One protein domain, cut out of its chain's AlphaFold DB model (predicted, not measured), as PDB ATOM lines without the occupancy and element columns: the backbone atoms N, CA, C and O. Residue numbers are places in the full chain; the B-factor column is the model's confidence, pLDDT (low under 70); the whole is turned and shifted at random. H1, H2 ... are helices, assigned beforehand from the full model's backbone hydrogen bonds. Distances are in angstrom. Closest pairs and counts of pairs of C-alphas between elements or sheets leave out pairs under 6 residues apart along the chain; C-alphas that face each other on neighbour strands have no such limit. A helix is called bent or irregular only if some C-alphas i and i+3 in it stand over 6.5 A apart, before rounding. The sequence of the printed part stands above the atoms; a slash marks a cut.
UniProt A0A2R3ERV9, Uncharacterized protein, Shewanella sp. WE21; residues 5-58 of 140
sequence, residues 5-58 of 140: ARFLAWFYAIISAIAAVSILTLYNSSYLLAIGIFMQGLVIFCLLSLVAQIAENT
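This is residues 5 to 58 of the 140 residues of an uncharacterized protein of Shewanella sp. WE21 (UniProt A0A2R3ERV9). Two long helices, H1 and H2, form a narrow open V: H1 runs out to a tight turn and H2 folds back from it, so that the two come near each other at the turn and spread away from it. Nothing fills the space between the arms, and away from the turn residues 5 to 21 of H1 and residues 36 to 58, of which 36 to 56 belong to H2, stand free. The printed part has 54 residues with two named helices, H1 then H2, and no named strand, and its class is all helix. It is only just loose, close to extended, with a radius of gyration of the C-alphas of 14.6 A, and flat, spanning 46 by 26 by 5 A.

H1, residues 5 to 25, and H2, residues 31 to 56, are close but not clearly touching, with 2 pairs of C-alphas within 8 A. Their closest C-alphas are those of Thr 25 and Tyr 31, 6.7 A apart. The helices run opposite ways at a shallow tilt of 22 degrees, and their centres are 16.4 A apart. In both H1 and H2 every O i to N i+4 pair is within hydrogen-bond range.

H1 begins at C-alpha 5, at (16.803, -30.776, 45.457), and measures 30.3 A to C-alpha 25, at (3.002, -52.382, 29.286). A tight link of 5 residues leads to H2, which measures 36.7 A from C-alpha 31 to C-alpha 56, at (24.104, -21.538, 25.213). Neither helix is bent.

The two C-alphas farthest apart are those of Tyr 27 and Thr 58, at 46.2 A. The printed part has no cut. The mean pLDDT of the printed part is 75.1, and it is under 70 at residue 22, residues 24 to 34 and residues 52 to 58.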
ATOM      1  N   ALA A   5      17.620 -29.740  44.824       83.75
ATOM      2  CA  ALA A   5      16.803 -30.776  45.457       83.75
ATOM      3  C   ALA A   5      15.385 -30.890  44.861       83.75
ATOM      4  O   ALA A   5      14.863 -31.992  44.703       83.75
ATOM      5  N   ARG A   6      14.763 -29.764  44.485       85.44
ATOM      6  CA  ARG A   6      13.442 -29.756  43.832       85.44
ATOM      7  C   ARG A   6      13.528 -30.267  42.396       85.44
ATOM      8  O   ARG A   6      12.600 -30.927  41.941       85.44
ATOM      9  N   PHE A   7      14.641 -29.998  41.717       86.88
ATOM     10  CA  PHE A   7      14.909 -30.525  40.384       86.88
ATOM     11  C   PHE A   7      15.121 -32.045  40.408       86.88
ATOM     12  O   PHE A   7      14.462 -32.755  39.654       86.88
ATOM     13  N   LEU A   8      15.941 -32.568  41.332       80.62
ATOM     14  CA  LEU A   8      16.133 -34.016  41.485       80.62
ATOM     15  C   LEU A   8      14.845 -34.739  41.900       80.62
ATOM     16  O   LEU A   8      14.573 -35.820  41.387       80.62
ATOM     17  N   ALA A   9      14.038 -34.155  42.791       85.94
ATOM     18  CA  ALA A   9      12.764 -34.750  43.199       85.94
ATOM     19  C   ALA A   9      11.771 -34.842  42.029       85.94
ATOM     20  O   ALA A   9      11.115 -35.867  41.844       85.94
ATOM     21  N   TRP A  10      11.692 -33.790  41.211       90.12
ATOM     22  CA  TRP A  10      10.874 -33.780  39.999       90.12
ATOM     23  C   TRP A  10      11.379 -34.796  38.964       90.12
ATOM     24  O   TRP A  10      10.595 -35.564  38.411       90.12
ATOM     25  N   PHE A  11      12.696 -34.871  38.772       88.50
ATOM     26  CA  PHE A  11      13.330 -35.811  37.852       88.50
ATOM     27  C   PHE A  11      13.123 -37.277  38.268       88.50
ATOM     28  O   PHE A  11      12.754 -38.117  37.448       88.50
ATOM     29  N   TYR A  12      13.269 -37.583  39.560       90.69
ATOM     30  CA  TYR A  12      13.016 -38.917  40.108       90.69
ATOM     31  C   TYR A  12      11.546 -39.339  39.954       90.69
ATOM     32  O   TYR A  12      11.269 -40.478  39.574       90.69
ATOM     33  N   ALA A  13      10.599 -38.423  40.187       90.25
ATOM     34  CA  ALA A  13       9.173 -38.693  40.003       90.25
ATOM     35  C   ALA A  13       8.830 -39.033  38.542       90.25
ATOM     36  O   ALA A  13       8.045 -39.948  38.289       90.25
ATOM     37  N   ILE A  14       9.463 -38.352  37.582       90.00
ATOM     38  CA  ILE A  14       9.299 -38.632  36.151       90.00
ATOM     39  C   ILE A  14       9.846 -40.015  35.795       90.00
ATOM     40  O   ILE A  14       9.146 -40.803  35.160       90.00
ATOM     41  N   ILE A  15      11.061 -40.345  36.242       84.50
ATOM     42  CA  ILE A  15      11.671 -41.655  35.973       84.50
ATOM     43  C   ILE A  15      10.828 -42.787  36.574       84.50
ATOM     44  O   ILE A  15      10.581 -43.793  35.909       84.50
ATOM     45  N   SER A  16      10.340 -42.616  37.805       88.75
ATOM     46  CA  SER A  16       9.490 -43.602  38.477       88.75
ATOM     47  C   SER A  16       8.165 -43.833  37.738       88.75
ATOM     48  O   SER A  16       7.754 -44.983  37.572       88.75
ATOM     49  N   ALA A  17       7.535 -42.772  37.222       86.06
ATOM     50  CA  ALA A  17       6.311 -42.882  36.431       86.06
ATOM     51  C   ALA A  17       6.544 -43.617  35.099       86.06
ATOM     52  O   ALA A  17       5.762 -44.493  34.731       86.06
ATOM     53  N   ILE A  18       7.650 -43.326  34.407       81.81
ATOM     54  CA  ILE A  18       8.020 -44.005  33.154       81.81
ATOM     55  C   ILE A  18       8.292 -45.493  33.404       81.81
ATOM     56  O   ILE A  18       7.831 -46.344  32.638       81.81
ATOM     57  N   ALA A  19       8.992 -45.827  34.492       83.94
ATOM     58  CA  ALA A  19       9.253 -47.212  34.876       83.94
ATOM     59  C   ALA A  19       7.950 -47.970  35.187       83.94
ATOM     60  O   ALA A  19       7.769 -49.089  34.712       83.94
ATOM     61  N   ALA A  20       7.011 -47.349  35.906       81.94
ATOM     62  CA  ALA A  20       5.711 -47.947  36.208       81.94
ATOM     63  C   ALA A  20       4.874 -48.211  34.942       81.94
ATOM     64  O   ALA A  20       4.304 -49.292  34.793       81.94
ATOM     65  N   VAL A  21       4.850 -47.264  33.996       79.62
ATOM     66  CA  VAL A  21       4.171 -47.431  32.698       79.62
ATOM     67  C   VAL A  21       4.833 -48.535  31.871       79.62
ATOM     68  O   VAL A  21       4.141 -49.337  31.247       79.62
ATOM     69  N   SER A  22       6.162 -48.637  31.914       69.56
ATOM     70  CA  SER A  22       6.917 -49.694  31.228       69.56
ATOM     71  C   SER A  22       6.605 -51.081  31.807       69.56
ATOM     72  O   SER A  22       6.355 -52.020  31.061       69.56
ATOM     73  N   ILE A  23       6.531 -51.209  33.138       70.94
ATOM     74  CA  ILE A  23       6.162 -52.461  33.824       70.94
ATOM     75  C   ILE A  23       4.718 -52.867  33.504       70.94
ATOM     76  O   ILE A  23       4.453 -54.040  33.256       70.94
ATOM     77  N   LEU A  24       3.792 -51.906  33.445       62.75
ATOM     78  CA  LEU A  24       2.390 -52.167  33.108       62.75
ATOM     79  C   LEU A  24       2.198 -52.581  31.635       62.75
ATOM     80  O   LEU A  24       1.286 -53.340  31.315       62.75
ATOM     81  N   THR A  25       3.067 -52.112  30.736       61.12
ATOM     82  CA  THR A  25       3.002 -52.382  29.286       61.12
ATOM     83  C   THR A  25       3.803 -53.614  28.846       61.12
ATOM     84  O   THR A  25       3.528 -54.164  27.781       61.12
ATOM     85  N   LEU A  26       4.711 -54.124  29.689       57.22
ATOM     86  CA  LEU A  26       5.466 -55.374  29.487       57.22
ATOM     87  C   LEU A  26       4.593 -56.645  29.474       57.22
ATOM     88  O   LEU A  26       5.079 -57.714  29.112       57.22
ATOM     89  N   TYR A  27       3.303 -56.545  29.813       60.56
ATOM     90  CA  TYR A  27       2.353 -57.658  29.706       60.56
ATOM     91  C   TYR A  27       1.887 -57.926  28.260       60.56
ATOM     92  O   TYR A  27       1.280 -58.961  27.997       60.56
ATOM     93  N   ASN A  28       2.158 -57.028  27.303       60.19
ATOM     94  CA  ASN A  28       1.662 -57.168  25.934       60.19
ATOM     95  C   ASN A  28       2.786 -56.971  24.891       60.19
ATOM     96  O   ASN A  28       3.383 -55.902  24.770       60.19
ATOM     97  N   SER A  29       3.091 -58.038  24.142       64.88
ATOM     98  CA  SER A  29       4.308 -58.197  23.320       64.88
ATOM     99  C   SER A  29       4.468 -57.153  22.202       64.88
ATOM    100  O   SER A  29       5.589 -56.812  21.827       64.88
ATOM    101  N   SER A  30       3.367 -56.565  21.730       65.00
ATOM    102  CA  SER A  30       3.365 -55.553  20.664       65.00
ATOM    103  C   SER A  30       4.013 -54.216  21.061       65.00
ATOM    104  O   SER A  30       4.394 -53.440  20.187       65.00
ATOM    105  N   TYR A  31       4.163 -53.926  22.357       65.81
ATOM    106  CA  TYR A  31       4.661 -52.629  22.838       65.81
ATOM    107  C   TYR A  31       6.179 -52.577  23.025       65.81
ATOM    108  O   TYR A  31       6.727 -51.491  23.183       65.81
ATOM    109  N   LEU A  32       6.885 -53.708  22.936       60.84
ATOM    110  CA  LEU A  32       8.345 -53.756  23.087       60.84
ATOM    111  C   LEU A  32       9.066 -52.992  21.959       60.84
ATOM    112  O   LEU A  32      10.031 -52.271  22.205       60.84
ATOM    113  N   LEU A  33       8.536 -53.076  20.732       62.28
ATOM    114  CA  LEU A  33       8.998 -52.284  19.585       62.28
ATOM    115  C   LEU A  33       8.680 -50.792  19.760       62.28
ATOM    116  O   LEU A  33       9.529 -49.944  19.496       62.28
ATOM    117  N   ALA A  34       7.482 -50.470  20.255       67.31
ATOM    118  CA  ALA A  34       7.061 -49.089  20.485       67.31
ATOM    119  C   ALA A  34       7.892 -48.407  21.588       67.31
ATOM    120  O   ALA A  34       8.310 -47.264  21.422       67.31
ATOM    121  N   ILE A  35       8.192 -49.118  22.680       71.06
ATOM    122  CA  ILE A  35       9.051 -48.634  23.768       71.06
ATOM    123  C   ILE A  35      10.493 -48.465  23.280       71.06
ATOM    124  O   ILE A  35      11.127 -47.474  23.627       71.06
ATOM    125  N   GLY A  36      11.006 -49.366  22.435       72.50
ATOM    126  CA  GLY A  36      12.338 -49.223  21.833       72.50
ATOM    127  C   GLY A  36      12.477 -47.943  21.004       72.50
ATOM    128  O   GLY A  36      13.427 -47.183  21.191       72.50
ATOM    129  N   ILE A  37      11.490 -47.658  20.150       75.56
ATOM    130  CA  ILE A  37      11.448 -46.431  19.338       75.56
ATOM    131  C   ILE A  37      11.285 -45.193  20.231       75.56
ATOM    132  O   ILE A  37      11.943 -44.177  20.014       75.56
ATOM    133  N   PHE A  38      10.460 -45.282  21.277       82.12
ATOM    134  CA  PHE A  38      10.273 -44.194  22.235       82.12
ATOM    135  C   PHE A  38      11.556 -43.883  23.022       82.12
ATOM    136  O   PHE A  38      11.923 -42.719  23.175       82.12
ATOM    137  N   MET A  39      12.291 -44.910  23.457       78.19
ATOM    138  CA  MET A  39      13.571 -44.756  24.154       78.19
ATOM    139  C   MET A  39      14.653 -44.182  23.236       78.19
ATOM    140  O   MET A  39      15.395 -43.298  23.654       78.19
ATOM    141  N   GLN A  40      14.707 -44.602  21.970       76.69
ATOM    142  CA  GLN A  40      15.590 -43.986  20.974       76.69
ATOM    143  C   GLN A  40      15.236 -42.509  20.733       76.69
ATOM    144  O   GLN A  40      16.133 -41.672  20.664       76.69
ATOM    145  N   GLY A  41      13.945 -42.168  20.688       85.38
ATOM    146  CA  GLY A  41      13.472 -40.785  20.573       85.38
ATOM    147  C   GLY A  41      13.877 -39.908  21.760       85.38
ATOM    148  O   GLY A  41      14.337 -38.784  21.563       85.38
ATOM    149  N   LEU A  42      13.787 -40.430  22.988       83.50
ATOM    150  CA  LEU A  42      14.251 -39.724  24.187       83.50
ATOM    151  C   LEU A  42      15.769 -39.514  24.193       83.50
ATOM    152  O   LEU A  42      16.228 -38.444  24.589       83.50
ATOM    153  N   VAL A  43      16.548 -40.490  23.716       82.56
ATOM    154  CA  VAL A  43      18.006 -40.352  23.565       82.56
ATOM    155  C   VAL A  43      18.345 -39.257  22.554       82.56
ATOM    156  O   VAL A  43      19.168 -38.394  22.846       82.56
ATOM    157  N   ILE A  44      17.671 -39.232  21.403       82.06
ATOM    158  CA  ILE A  44      17.866 -38.196  20.377       82.06
ATOM    159  C   ILE A  44      17.471 -36.814  20.913       82.06
ATOM    160  O   ILE A  44      18.214 -35.851  20.744       82.06
ATOM    161  N   PHE A  45      16.342 -36.708  21.616       86.25
ATOM    162  CA  PHE A  45      15.897 -35.458  22.235       86.25
ATOM    163  C   PHE A  45      16.872 -34.962  23.316       86.25
ATOM    164  O   PHE A  45      17.146 -33.763  23.413       86.25
ATOM    165  N   CYS A  46      17.438 -35.881  24.103       79.94
ATOM    166  CA  CYS A  46      18.454 -35.578  25.106       79.94
ATOM    167  C   CYS A  46      19.759 -35.094  24.463       79.94
ATOM    168  O   CYS A  46      20.324 -34.104  24.920       79.94
ATOM    169  N   LEU A  47      20.198 -35.715  23.362       77.31
ATOM    170  CA  LEU A  47      21.362 -35.265  22.594       77.31
ATOM    171  C   LEU A  47      21.138 -33.887  21.959       77.31
ATOM    172  O   LEU A  47      22.030 -33.049  22.014       77.31
ATOM    173  N   LEU A  48      19.945 -33.609  21.427       81.06
ATOM    174  CA  LEU A  48      19.599 -32.284  20.894       81.06
ATOM    175  C   LEU A  48      19.573 -31.213  21.988       81.06
ATOM    176  O   LEU A  48      20.084 -30.115  21.789       81.06
ATOM    177  N   SER A  49      19.032 -31.546  23.160       80.50
ATOM    178  CA  SER A  49      19.033 -30.648  24.320       80.50
ATOM    179  C   SER A  49      20.448 -30.422  24.861       80.50
ATOM    180  O   SER A  49      20.782 -29.316  25.269       80.50
ATOM    181  N   LEU A  50      21.309 -31.445  24.818       76.88
ATOM    182  CA  LEU A  50      22.720 -31.341  25.187       76.88
ATOM    183  C   LEU A  50      23.486 -30.432  24.217       76.88
ATOM    184  O   LEU A  50      24.229 -29.563  24.661       76.88
ATOM    185  N   VAL A  51      23.270 -30.584  22.908       73.38
ATOM    186  CA  VAL A  51      23.849 -29.700  21.881       73.38
ATOM    187  C   VAL A  51      23.354 -28.261  22.054       73.38
ATOM    188  O   VAL A  51      24.158 -27.334  21.991       73.38
ATOM    189  N   ALA A  52      22.067 -28.062  22.351       69.38
ATOM    190  CA  ALA A  52      21.512 -26.738  22.630       69.38
ATOM    191  C   ALA A  52      22.142 -26.093  23.879       69.38
ATOM    192  O   ALA A  52      22.470 -24.911  23.861       69.38
ATOM    193  N   GLN A  53      22.403 -26.874  24.932       68.06
ATOM    194  CA  GLN A  53      23.059 -26.372  26.141       68.06
ATOM    195  C   GLN A  53      24.537 -26.016  25.911       68.06
ATOM    196  O   GLN A  53      25.054 -25.089  26.531       68.06
ATOM    197  N   ILE A  54      25.225 -26.735  25.015       62.84
ATOM    198  CA  ILE A  54      26.593 -26.401  24.591       62.84
ATOM    199  C   ILE A  54      26.596 -25.092  23.785       62.84
ATOM    200  O   ILE A  54      27.493 -24.268  23.966       62.84
ATOM    201  N   ALA A  55      25.575 -24.863  22.952       60.50
ATOM    202  CA  ALA A  55      25.414 -23.611  22.214       60.50
ATOM    203  C   ALA A  55      25.151 -22.407  23.141       60.50
ATOM    204  O   ALA A  55      25.641 -21.317  22.864       60.50
ATOM    205  N   GLU A  56      24.437 -22.604  24.254       62.00
ATOM    206  CA  GLU A  56      24.104 -21.538  25.213       62.00
ATOM    207  C   GLU A  56      25.233 -21.246  26.224       62.00
ATOM    208  O   GLU A  56      25.397 -20.107  26.642       62.00
ATOM    209  N   ASN A  57      26.067 -22.235  26.580       51.78
ATOM    210  CA  ASN A  57      27.221 -22.045  27.479       51.78
ATOM    211  C   ASN A  57      28.482 -21.495  26.782       51.78
ATOM    212  O   ASN A  57      29.509 -21.297  27.434       51.78
ATOM    213  N   THR A  58      28.429 -21.263  25.470       49.75
ATOM    214  CA  THR A  58      29.533 -20.658  24.716       49.75
ATOM    215  C   THR A  58      29.367 -19.134  24.688       49.75
ATOM    216  O   THR A  58      29.068 -18.538  23.659       49.75
TER     217      THR A  58